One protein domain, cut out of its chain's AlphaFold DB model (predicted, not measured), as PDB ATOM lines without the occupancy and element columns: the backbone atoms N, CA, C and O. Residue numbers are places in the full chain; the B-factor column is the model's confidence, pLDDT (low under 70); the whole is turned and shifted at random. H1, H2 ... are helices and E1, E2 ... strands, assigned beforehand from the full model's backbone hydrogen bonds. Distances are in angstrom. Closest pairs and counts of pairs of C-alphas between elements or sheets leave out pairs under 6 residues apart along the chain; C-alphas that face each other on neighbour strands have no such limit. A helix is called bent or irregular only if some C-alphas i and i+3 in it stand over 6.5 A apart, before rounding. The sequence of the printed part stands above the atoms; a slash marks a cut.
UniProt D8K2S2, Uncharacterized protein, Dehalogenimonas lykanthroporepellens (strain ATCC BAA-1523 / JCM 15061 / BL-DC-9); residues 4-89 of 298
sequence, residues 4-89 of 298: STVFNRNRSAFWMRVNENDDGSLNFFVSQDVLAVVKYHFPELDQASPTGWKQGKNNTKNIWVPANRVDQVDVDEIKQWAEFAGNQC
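Overview. This is residues 4 to 89 of the 298 residues of an uncharacterized protein of Dehalogenimonas lykanthroporepellens (strain ATCC BAA-1523 / JCM 15061 / BL-DC-9) (UniProt D8K2S2). One antiparallel sheet of four strands, in the order E1 E2 E3 E4, has helices over one face and the other face bare: the long H4 runs along E1 and E2, with H1 and H2 towards E3 and E4. The small H3 grazes the sheet and touches H2. The printed part has 86 residues, running E1 E2 E3 H1 H2 E4 H3 H4, of mixed class, in two layers, a sheet with H1 and H4 on one face. It is compact, with a radius of gyration of the C-alphas of 12.0 A and spans of 37 by 24 by 24 A.

Arrangement. E1, residues 4 to 8, E2, 15 to 20, and E3, 26 to 31, make a meander, each strand the antiparallel neighbour of the one before, in two hairpins; N 7 and O 16 are 2.8 A apart, N 17 and O 29 2.8 A. H1, residues 32 to 41, is irregular, with C-alphas 33 and 36 7.6 A apart, and stands up from the sheet at 44 degrees. H2 is residues 44 to 48. E4, residues 60 to 65, is antiparallel to E3, with N 63 and O 28 2.9 A apart. H3, residues 67 to 72, is irregular, with C-alphas 68 and 71 7.4 A apart; it touches H2, the closest C-alphas being those of Ala 48 and Arg 69, 5.8 A. H4, residues 75 to 88, is on the same face as H1 and H2, over E1 and E2, at a height of 8.6 A over the sheet; its closest C-alpha to E1 is Gly 86, 4.7 A from that of Asn 8. Every O i to N i+4 pair is within hydrogen-bond range in H2 and H4, 4 of 6 in H1, and 0 of 2 in H3, where 1 of 3 O i to N i+3 pairs is.

Along the chain. E1 begins at C-alpha 4, (291.713, 250.710, 189.465), and H4 ends at C-alpha 88, (273.077, 249.834, 192.536). From first to last C-alpha E2 measures 17.1 A, E3 17.0 A, E4 16.8 A, H1 15.1 A and H4 18.8 A.

Size, cuts and confidence. The C-alphas farthest apart are those of Arg 11 and Asn 68, 37.2 A. The printed part has no cut; the link from H2 to E4 is long. No printed residue is under 70 in pLDDT.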
ATOM      1  N   SER A   4     292.711 250.057 190.306       95.25
ATOM      2  CA  SER A   4     291.713 250.710 189.465       95.25
ATOM      3  C   SER A   4     290.349 250.114 189.760       95.25
ATOM      4  O   SER A   4     290.076 248.976 189.378       95.25
ATOM      5  N   THR A   5     289.467 250.913 190.348       97.81
ATOM      6  CA  THR A   5     288.077 250.534 190.625       97.81
ATOM      7  C   THR A   5     287.155 251.225 189.625       97.81
ATOM      8  O   THR A   5     287.255 252.436 189.424       97.81
ATOM      9  N   VAL A   6     286.273 250.467 188.969       97.44
ATOM     10  CA  VAL A   6     285.288 250.989 188.008       97.44
ATOM     11  C   VAL A   6     283.895 250.785 188.583       97.44
ATOM     12  O   VAL A   6     283.556 249.680 188.997       97.44
ATOM     13  N   PHE A   7     283.099 251.845 188.554       97.75
ATOM     14  CA  PHE A   7     281.715 251.875 189.002       97.75
ATOM     15  C   PHE A   7     280.831 252.130 187.792       97.75
ATOM     16  O   PHE A   7     280.855 253.215 187.194       97.75
ATOM     17  N   ASN A   8     280.100 251.105 187.380       94.75
ATOM     18  CA  ASN A   8     279.211 251.180 186.242       94.75
ATOM     19  C   ASN A   8     278.190 250.049 186.259       94.75
ATOM     20  O   ASN A   8     278.453 248.922 186.670       94.75
ATOM     21  N   ARG A   9     277.044 250.334 185.651       91.31
ATOM     22  CA  ARG A   9     276.006 249.345 185.412       91.31
ATOM     23  C   ARG A   9     275.616 249.336 183.946       91.31
ATOM     24  O   ARG A   9     275.473 250.385 183.319       91.31
ATOM     25  N   ASN A  10     275.443 248.146 183.373       88.44
ATOM     26  CA  ASN A  10     275.000 248.032 181.986       88.44
ATOM     27  C   ASN A  10     273.638 248.730 181.805       88.44
ATOM     28  O   ASN A  10     272.764 248.618 182.664       88.44
ATOM     29  N   ARG A  11     273.460 249.446 180.686       88.44
ATOM     30  CA  ARG A  11     272.290 250.296 180.385       88.44
ATOM     31  C   ARG A  11     272.060 251.462 181.372       88.44
ATOM     32  O   ARG A  11     270.967 252.023 181.378       88.44
ATOM     33  N   SER A  12     273.067 251.845 182.159       93.62
ATOM     34  CA  SER A  12     273.088 253.062 182.983       93.62
ATOM     35  C   SER A  12     274.002 254.116 182.351       93.62
ATOM     36  O   SER A  12     275.018 253.783 181.742       93.62
ATOM     37  N   ALA A  13     273.652 255.394 182.488       94.62
ATOM     38  CA  ALA A  13     274.487 256.516 182.053       94.62
ATOM     39  C   ALA A  13     275.689 256.785 182.971       94.62
ATOM     40  O   ALA A  13     276.643 257.457 182.566       94.62
ATOM     41  N   PHE A  14     275.632 256.290 184.207       96.75
ATOM     42  CA  PHE A  14     276.692 256.494 185.177       96.75
ATOM     43  C   PHE A  14     277.908 255.655 184.819       96.75
ATOM     44  O   PHE A  14     277.825 254.444 184.604       96.75
ATOM     45  N   TRP A  15     279.053 256.324 184.801       97.31
ATOM     46  CA  TRP A  15     280.341 255.674 184.732       97.31
ATOM     47  C   TRP A  15     281.354 256.511 185.501       97.31
ATOM     48  O   TRP A  15     281.502 257.710 185.241       97.31
ATOM     49  N   MET A  16     282.062 255.861 186.417       98.00
ATOM     50  CA  MET A  16     283.166 256.448 187.157       98.00
ATOM     51  C   MET A  16     284.297 255.432 187.303       98.00
ATOM     52  O   MET A  16     284.062 254.231 187.413       98.00
ATOM     53  N   ARG A  17     285.539 255.908 187.306       97.88
ATOM     54  CA  ARG A  17     286.718 255.104 187.625       97.88
ATOM     55  C   ARG A  17     287.650 255.881 188.537       97.88
ATOM     56  O   ARG A  17     287.931 257.048 188.264       97.88
ATOM     57  N   VAL A  18     288.168 255.210 189.555       98.12
ATOM     58  CA  VAL A  18     289.179 255.737 190.474       98.12
ATOM     59  C   VAL A  18     290.458 254.936 190.282       98.12
ATOM     60  O   VAL A  18     290.428 253.710 190.349       98.12
ATOM     61  N   ASN A  19     291.558 255.634 190.012       97.25
ATOM     62  CA  ASN A  19     292.889 255.053 189.897       97.25
ATOM     63  C   ASN A  19     293.771 255.555 191.042       97.25
ATOM     64  O   ASN A  19     293.984 256.764 191.159       97.25
ATOM     65  N   GLU A  20     294.350 254.625 191.789       96.50
ATOM     66  CA  GLU A  20     295.403 254.867 192.776       96.50
ATOM     67  C   GLU A  20     296.744 254.510 192.140       96.50
ATOM     68  O   GLU A  20     297.012 253.350 191.815       96.50
ATOM     69  N   ASN A  21     297.559 255.525 191.858       95.69
ATOM     70  CA  ASN A  21     298.798 255.352 191.105       95.69
ATOM     71  C   ASN A  21     299.949 254.949 192.037       95.69
ATOM     72  O   ASN A  21     299.951 255.281 193.221       95.69
ATOM     73  N   ASP A  22     300.980 254.288 191.496       94.25
ATOM     74  CA  ASP A  22     302.130 253.827 192.293       94.25
ATOM     75  C   ASP A  22     302.923 254.991 192.943       94.25
ATOM     76  O   ASP A  22     303.666 254.771 193.897       94.25
ATOM     77  N   ASP A  23     302.772 256.230 192.454       94.31
ATOM     78  CA  ASP A  23     303.372 257.440 193.041       94.31
ATOM     79  C   ASP A  23     302.561 258.033 194.212       94.31
ATOM     80  O   ASP A  23     302.921 259.087 194.738       94.31
ATOM     81  N   GLY A  24     301.470 257.374 194.611       94.81
ATOM     82  CA  GLY A  24     300.559 257.813 195.667       94.81
ATOM     83  C   GLY A  24     299.546 258.870 195.228       94.81
ATOM     84  O   GLY A  24     298.803 259.364 196.066       94.81
ATOM     85  N   SER A  25     299.506 259.258 193.949       97.50
ATOM     86  CA  SER A  25     298.501 260.188 193.423       97.50
ATOM     87  C   SER A  25     297.200 259.485 193.024       97.50
ATOM     88  O   SER A  25     297.190 258.295 192.706       97.50
ATOM     89  N   LEU A  26     296.105 260.245 192.948       98.00
ATOM     90  CA  LEU A  26     294.797 259.752 192.510       98.00
ATOM     91  C   LEU A  26     294.407 260.321 191.145       98.00
ATOM     92  O   LEU A  26     294.678 261.479 190.825       98.00
ATOM     93  N   ASN A  27     293.712 259.517 190.345       97.62
ATOM     94  CA  ASN A  27     293.027 259.973 189.139       97.62
ATOM     95  C   ASN A  27     291.571 259.507 189.151       97.62
ATOM     96  O   ASN A  27     291.295 258.310 189.138       97.62
ATOM     97  N   PHE A  28     290.647 260.459 189.082       98.06
ATOM     98  CA  PHE A  28     289.220 260.194 188.959       98.06
ATOM     99  C   PHE A  28     288.795 260.445 187.518       98.06
ATOM    100  O   PHE A  28     289.143 261.471 186.933       98.06
ATOM    101  N   PHE A  29     288.034 259.523 186.941       97.88
ATOM    102  CA  PHE A  29     287.429 259.645 185.620       97.88
ATOM    103  C   PHE A  29     285.920 259.510 185.764       97.88
ATOM    104  O   PHE A  29     285.460 258.596 186.437       97.88
ATOM    105  N   VAL A  30     285.155 260.382 185.116       97.75
ATOM    106  CA  VAL A  30     283.686 260.402 185.195       97.75
ATOM    107  C   VAL A  30     283.090 260.656 183.815       97.75
ATOM    108  O   VAL A  30     283.697 261.365 183.006       97.75
ATOM    109  N   SER A  31     281.917 260.100 183.513       96.19
ATOM    110  CA  SER A  31     281.168 260.503 182.316       96.19
ATOM    111  C   SER A  31     280.695 261.958 182.445       96.19
ATOM    112  O   SER A  31     280.427 262.444 183.546       96.19
ATOM    113  N   GLN A  32     280.588 262.687 181.326       94.19
ATOM    114  CA  GLN A  32     280.060 264.060 181.353       94.19
ATOM    115  C   GLN A  32     278.642 264.123 181.931       94.19
ATOM    116  O   GLN A  32     278.301 265.117 182.564       94.19
ATOM    117  N   ASP A  33     277.855 263.058 181.758       92.75
ATOM    118  CA  ASP A  33     276.466 262.974 182.213       92.75
ATOM    119  C   ASP A  33     276.317 263.101 183.735       92.75
ATOM    120  O   ASP A  33     275.289 263.570 184.212       92.75
ATOM    121  N   VAL A  34     277.340 262.707 184.502       95.12
ATOM    122  CA  VAL A  34     277.307 262.723 185.976       95.12
ATOM    123  C   VAL A  34     278.331 263.680 186.584       95.12
ATOM    124  O   VAL A  34     278.414 263.809 187.801       95.12
ATOM    125  N   LEU A  35     279.096 264.405 185.760       96.44
ATOM    126  CA  LEU A  35     280.133 265.329 186.230       96.44
ATOM    127  C   LEU A  35     279.581 266.370 187.211       96.44
ATOM    128  O   LEU A  35     280.207 266.642 188.232       96.44
ATOM    129  N   ALA A  36     278.433 266.972 186.887       95.69
ATOM    130  CA  ALA A  36     277.820 267.993 187.735       95.69
ATOM    131  C   ALA A  36     277.428 267.432 189.111       95.69
ATOM    132  O   ALA A  36     277.542 268.137 190.109       95.69
ATOM    133  N   VAL A  37     277.033 266.158 189.162       97.31
ATOM    134  CA  VAL A  37     276.700 265.447 190.400       97.31
ATOM    135  C   VAL A  37     277.952 265.182 191.226       97.31
ATOM    136  O   VAL A  37     277.978 265.490 192.411       97.31
ATOM    137  N   VAL A  38     279.012 264.668 190.599       98.06
ATOM    138  CA  VAL A  38     280.278 264.395 191.297       98.06
ATOM    139  C   VAL A  38     280.868 265.680 191.873       98.06
ATOM    140  O   VAL A  38     281.290 265.697 193.018       98.06
ATOM    141  N   LYS A  39     280.831 266.786 191.122       97.62
ATOM    142  CA  LYS A  39     281.265 268.102 191.617       97.62
ATOM    143  C   LYS A  39     280.428 268.633 192.775       97.62
ATOM    144  O   LYS A  39     280.932 269.411 193.575       97.62
ATOM    145  N   TYR A  40     279.145 268.286 192.804       97.31
ATOM    146  CA  TYR A  40     278.242 268.700 193.866       97.31
ATOM    147  C   TYR A  40     278.552 267.962 195.173       97.31
ATOM    148  O   TYR A  40     278.622 268.607 196.214       97.31
ATOM    149  N   HIS A  41     278.766 266.643 195.107       97.94
ATOM    150  CA  HIS A  41     279.044 265.819 196.291       97.94
ATOM    151  C   HIS A  41     280.493 265.905 196.766       97.94
ATOM    152  O   HIS A  41     280.720 265.868 197.966       97.94
ATOM    153  N   PHE A  42     281.446 266.080 195.845       98.19
ATOM    154  CA  PHE A  42     282.884 266.056 196.135       98.19
ATOM    155  C   PHE A  42     283.604 267.309 195.611       98.19
ATOM    156  O   PHE A  42     284.467 267.226 194.722       98.19
ATOM    157  N   PRO A  43     283.235 268.516 196.089       97.44
ATOM    158  CA  PRO A  43     283.871 269.764 195.669       97.44
ATOM    159  C   PRO A  43     285.364 269.833 196.036       97.44
ATOM    160  O   PRO A  43     286.120 270.580 195.410       97.44
ATOM    161  N   GLU A  44     285.815 269.059 197.022       97.69
ATOM    162  CA  GLU A  44     287.213 268.937 197.436       97.69
ATOM    163  C   GLU A  44     288.117 268.380 196.330       97.69
ATOM    164  O   GLU A  44     289.291 268.744 196.278       97.69
ATOM    165  N   LEU A  45     287.587 267.614 195.365       98.12
ATOM    166  CA  LEU A  45     288.360 267.176 194.196       98.12
ATOM    167  C   LEU A  45     288.899 268.366 193.390       98.12
ATOM    168  O   LEU A  45     290.059 268.362 192.966       98.12
ATOM    169  N   ASP A  46     288.074 269.401 193.198       96.81
ATOM    170  CA  ASP A  46     288.471 270.638 192.516       96.81
ATOM    171  C   ASP A  46     289.506 271.432 193.333       96.81
ATOM    172  O   ASP A  46     290.408 272.040 192.758       96.81
ATOM    173  N   GLN A  47     289.418 271.394 194.664       96.00
ATOM    174  CA  GLN A  47     290.346 272.093 195.564       96.00
ATOM    175  C   GLN A  47     291.716 271.403 195.620       96.00
ATOM    176  O   GLN A  47     292.765 272.053 195.550       96.00
ATOM    177  N   ALA A  48     291.709 270.072 195.693       97.62
ATOM    178  CA  ALA A  48     292.906 269.258 195.785       97.62
ATOM    179  C   ALA A  48     293.673 269.222 194.450       97.62
ATOM    180  O   ALA A  48     294.906 269.146 194.443       97.62
ATOM    181  N   SER A  49     292.992 269.357 193.305       98.06
ATOM    182  CA  SER A  49     293.641 269.308 191.993       98.06
ATOM    183  C   SER A  49     294.271 270.641 191.560       98.06
ATOM    184  O   SER A  49     293.562 271.605 191.282       98.06
ATOM    185  N   PRO A  50     295.599 270.713 191.338       97.25
ATOM    186  CA  PRO A  50     296.243 271.930 190.834       97.25
ATOM    187  C   PRO A  50     295.918 272.232 189.364       97.25
ATOM    188  O   PRO A  50     296.218 273.321 188.881       97.25
ATOM    189  N   THR A  51     295.351 271.272 188.624       96.75
ATOM    190  CA  THR A  51     295.045 271.440 187.194       96.75
ATOM    191  C   THR A  51     293.555 271.409 186.872       96.75
ATOM    192  O   THR A  51     293.204 271.568 185.703       96.75
ATOM    193  N   GLY A  52     292.705 271.176 187.876       97.56
ATOM    194  CA  GLY A  52     291.262 271.017 187.725       97.56
ATOM    195  C   GLY A  52     290.852 269.883 186.777       97.56
ATOM    196  O   GLY A  52     291.659 269.041 186.365       97.56
ATOM    197  N   TRP A  53     289.569 269.880 186.412       97.75
ATOM    198  CA  TRP A  53     288.999 268.916 185.471       97.75
ATOM    199  C   TRP A  53     289.500 269.117 184.041       97.75
ATOM    200  O   TRP A  53     289.391 270.198 183.460       97.75
ATOM    201  N   LYS A  54     289.940 268.024 183.420       97.00
ATOM    202  CA  LYS A  54     290.386 267.967 182.027       97.00
ATOM    203  C   LYS A  54     289.430 267.147 181.170       97.00
ATOM    204  O   LYS A  54     288.713 266.268 181.650       97.00
ATOM    205  N   GLN A  55     289.394 267.471 179.879       96.00
ATOM    206  CA  GLN A  55     288.640 266.702 178.895       96.00
ATOM    207  C   GLN A  55     289.382 265.401 178.569       96.00
ATOM    208  O   GLN A  55     290.522 265.441 178.113       96.00
ATOM    209  N   GLY A  56     288.715 264.265 178.776       89.88
ATOM    210  CA  GLY A  56     289.193 262.943 178.381       89.88
ATOM    211  C   GLY A  56     288.627 262.486 177.033       89.88
ATOM    212  O   GLY A  56     287.964 263.242 176.314       89.88
ATOM    213  N   LYS A  57     288.866 261.215 176.691       87.31
ATOM    214  CA  LYS A  57     288.268 260.535 175.523       87.31
ATOM    215  C   LYS A  57     286.842 260.050 175.840       87.31
ATOM    216  O   LYS A  57     286.478 259.955 177.006       87.31
ATOM    217  N   ASN A  58     286.044 259.711 174.825       86.12
ATOM    218  CA  ASN A  58     284.747 259.020 174.972       86.12
ATOM    219  C   ASN A  58     283.768 259.671 175.971       86.12
ATOM    220  O   ASN A  58     283.230 258.996 176.841       86.12
ATOM    221  N   ASN A  59     283.548 260.984 175.861       87.88
ATOM    222  CA  ASN A  59     282.634 261.728 176.740       87.88
ATOM    223  C   ASN A  59     282.986 261.660 178.243       87.88
ATOM    224  O   ASN A  59     282.107 261.764 179.096       87.88
ATOM    225  N   THR A  60     284.268 261.492 178.580       95.38
ATOM    226  CA  THR A  60     284.741 261.501 179.972       95.38
ATOM    227  C   THR A  60     285.421 262.816 180.337       95.38
ATOM    228  O   THR A  60     285.986 263.516 179.488       95.38
ATOM    229  N   LYS A  61     285.382 263.151 181.620       97.81
ATOM    230  CA  LYS A  61     286.249 264.140 182.261       97.81
ATOM    231  C   LYS A  61     287.129 263.427 183.270       97.81
ATOM    232  O   LYS A  61     286.736 262.394 183.806       97.81
ATOM    233  N   ASN A  62     288.299 263.984 183.540       97.56
ATOM    234  CA  ASN A  62     289.166 263.462 184.582       97.56
ATOM    235  C   ASN A  62     289.752 264.571 185.444       97.56
ATOM    236  O   ASN A  62     289.952 265.688 184.968       97.56
ATOM    237  N   ILE A  63     290.057 264.239 186.690       98.38
ATOM    238  CA  ILE A  63     290.731 265.120 187.634       98.38
ATOM    239  C   ILE A  63     291.828 264.341 188.355       98.38
ATOM    240  O   ILE A  63     291.656 263.170 188.692       98.38
ATOM    241  N   TRP A  64     292.979 264.987 188.511       98.31
ATOM    242  CA  TRP A  64     294.169 264.406 189.124       98.31
ATOM    243  C   TRP A  64     294.441 265.080 190.461       98.31
ATOM    244  O   TRP A  64     294.493 266.312 190.519       98.31
ATOM    245  N   VAL A  65     294.661 264.283 191.501       98.44
ATOM    246  CA  VAL A  65     295.036 264.751 192.836       98.44
ATOM    247  C   VAL A  65     296.461 264.271 193.122       98.44
ATOM    248  O   VAL A  65     296.688 263.060 193.153       98.44
ATOM    249  N   PRO A  66     297.442 265.175 193.286       98.06
ATOM    250  CA  PRO A  66     298.822 264.786 193.558       98.06
ATOM    251  C   PRO A  66     298.955 264.124 194.932       98.06
ATOM    252  O   PRO A  66     298.215 264.458 195.852       98.06
ATOM    253  N   ALA A  67     299.959 263.259 195.091       97.62
ATOM    254  CA  ALA A  67     300.197 262.493 196.318       97.62
ATOM    255  C   ALA A  67     300.249 263.357 197.591       97.62
ATOM    256  O   ALA A  67     299.736 262.974 198.634       97.62
ATOM    257  N   ASN A  68     300.807 264.567 197.499       97.56
ATOM    258  CA  ASN A  68     300.909 265.502 198.621       97.56
ATOM    259  C   ASN A  68     299.605 266.258 198.955       97.56
ATOM    260  O   ASN A  68     299.660 267.226 199.711       97.56
ATOM    261  N   ARG A  69     298.478 265.897 198.330       98.00
ATOM    262  CA  ARG A  69     297.140 266.456 198.590       98.00
ATOM    263  C   ARG A  69     296.052 265.386 198.687       98.00
ATOM    264  O   ARG A  69     294.874 265.727 198.726       98.00
ATOM    265  N   VAL A  70     296.420 264.104 198.665       96.56
ATOM    266  CA  VAL A  70     295.451 263.002 198.765       96.56
ATOM    267  C   VAL A  70     294.737 263.003 200.114       96.56
ATOM    268  O   VAL A  70     293.569 262.659 200.178       96.56
ATOM    269  N   ASP A  71     295.391 263.497 201.162       96.38
ATOM    270  CA  ASP A  71     294.819 263.715 202.494       96.38
ATOM    271  C   ASP A  71     293.652 264.722 202.528       96.38
ATOM    272  O   ASP A  71     292.935 264.794 203.522       96.38
ATOM    273  N   GLN A  72     293.444 265.493 201.456       96.88
ATOM    274  CA  GLN A  72     292.323 266.430 201.313       96.88
ATOM    275  C   GLN A  72     291.067 265.774 200.726       96.88
ATOM    276  O   GLN A  72     290.052 266.450 200.574       96.88
ATOM    277  N   VAL A  73     291.148 264.500 200.339       97.38
ATOM    278  CA  VAL A  73     290.089 263.776 199.637       97.38
ATOM    279  C   VAL A  73     289.818 262.465 200.361       97.38
ATOM    280  O   VAL A  73     290.715 261.634 200.499       97.38
ATOM    281  N   ASP A  74     288.570 262.244 200.767       97.38
ATOM    282  CA  ASP A  74     288.147 260.952 201.304       97.38
ATOM    283  C   ASP A  74     287.838 259.990 200.146       97.38
ATOM    284  O   ASP A  74     286.741 259.940 199.585       97.38
ATOM    285  N   VAL A  75     288.866 259.256 199.710       96.81
ATOM    286  CA  VAL A  75     288.742 258.326 198.579       96.81
ATOM    287  C   VAL A  75     287.785 257.171 198.880       96.81
ATOM    288  O   VAL A  75     287.117 256.688 197.961       96.81
ATOM    289  N   ASP A  76     287.689 256.746 200.139       97.06
ATOM    290  CA  ASP A  76     286.834 255.634 200.545       97.06
ATOM    291  C   ASP A  76     285.365 256.060 200.555       97.06
ATOM    292  O   ASP A  76     284.522 255.332 200.021       97.06
ATOM    293  N   GLU A  77     285.057 257.268 201.041       97.88
ATOM    294  CA  GLU A  77     283.723 257.867 200.928       97.88
ATOM    295  C   GLU A  77     283.294 257.992 199.459       97.88
ATOM    296  O   GLU A  77     282.198 257.557 199.088       97.88
ATOM    297  N   ILE A  78     284.174 258.500 198.588       98.38
ATOM    298  CA  ILE A  78     283.888 258.627 197.151       98.38
ATOM    299  C   ILE A  78     283.613 257.261 196.519       98.38
ATOM    300  O   ILE A  78     282.670 257.120 195.733       98.38
ATOM    301  N   LYS A  79     284.422 256.244 196.836       98.31
ATOM    302  CA  LYS A  79     284.221 254.878 196.334       98.31
ATOM    303  C   LYS A  79     282.912 254.283 196.850       98.31
ATOM    304  O   LYS A  79     282.187 253.680 196.065       98.31
ATOM    305  N   GLN A  80     282.575 254.474 198.126       98.06
ATOM    306  CA  GLN A  80     281.325 253.983 198.710       98.06
ATOM    307  C   GLN A  80     280.102 254.650 198.067       98.06
ATOM    308  O   GLN A  80     279.133 253.974 197.715       98.06
ATOM    309  N   TRP A  81     280.158 255.966 197.861       98.38
ATOM    310  CA  TRP A  81     279.125 256.698 197.136       98.38
ATOM    311  C   TRP A  81     278.997 256.208 195.690       98.38
ATOM    312  O   TRP A  81     277.887 255.961 195.216       98.38
ATOM    313  N   ALA A  82     280.124 256.018 194.995       98.31
ATOM    314  CA  ALA A  82     280.145 255.560 193.609       98.31
ATOM    315  C   ALA A  82     279.672 254.105 193.466       98.31
ATOM    316  O   ALA A  82     279.060 253.770 192.454       98.31
ATOM    317  N   GLU A  83     279.886 253.259 194.474       98.00
ATOM    318  CA  GLU A  83     279.349 251.899 194.534       98.00
ATOM    319  C   GLU A  83     277.817 251.925 194.517       98.00
ATOM    320  O   GLU A  83     277.185 251.273 193.684       98.00
ATOM    321  N   PHE A  84     277.202 252.739 195.375       97.44
ATOM    322  CA  PHE A  84     275.750 252.898 195.372       97.44
ATOM    323  C   PHE A  84     275.255 253.554 194.069       97.44
ATOM    324  O   PHE A  84     274.442 252.973 193.341       97.44
ATOM    325  N   ALA A  85     275.795 254.724 193.720       98.00
ATOM    326  CA  ALA A  85     275.357 255.496 192.561       98.00
ATOM    327  C   ALA A  85     275.554 254.749 191.232       98.00
ATOM    328  O   ALA A  85     274.701 254.823 190.347       98.00
ATOM    329  N   GLY A  86     276.674 254.046 191.074       96.69
ATOM    330  CA  GLY A  86     277.087 253.432 189.818       96.69
ATOM    331  C   GLY A  86     276.668 251.982 189.644       96.69
ATOM    332  O   GLY A  86     276.327 251.608 188.519       96.69
ATOM    333  N   ASN A  87     276.672 251.186 190.717       95.12
ATOM    334  CA  ASN A  87     276.421 249.744 190.629       95.12
ATOM    335  C   ASN A  87     275.014 249.361 191.097       95.12
ATOM    336  O   ASN A  87     274.460 248.377 190.599       95.12
ATOM    337  N   GLN A  88     274.409 250.137 192.004       93.56
ATOM    338  CA  GLN A  88     273.077 249.834 192.536       93.56
ATOM    339  C   GLN A  88     271.980 250.617 191.812       93.56
ATOM    340  O   GLN A  88     270.972 250.022 191.441       93.56
ATOM    341  N   CYS A  89     272.193 251.892 191.486       97.00
ATOM    342  CA  CYS A  89     271.213 252.687 190.741       97.00
ATOM    343  C   CYS A  89     271.321 252.543 189.210       97.00
ATOM    344  O   CYS A  89     272.309 252.066 188.646       97.00
TER     345      CYS A  89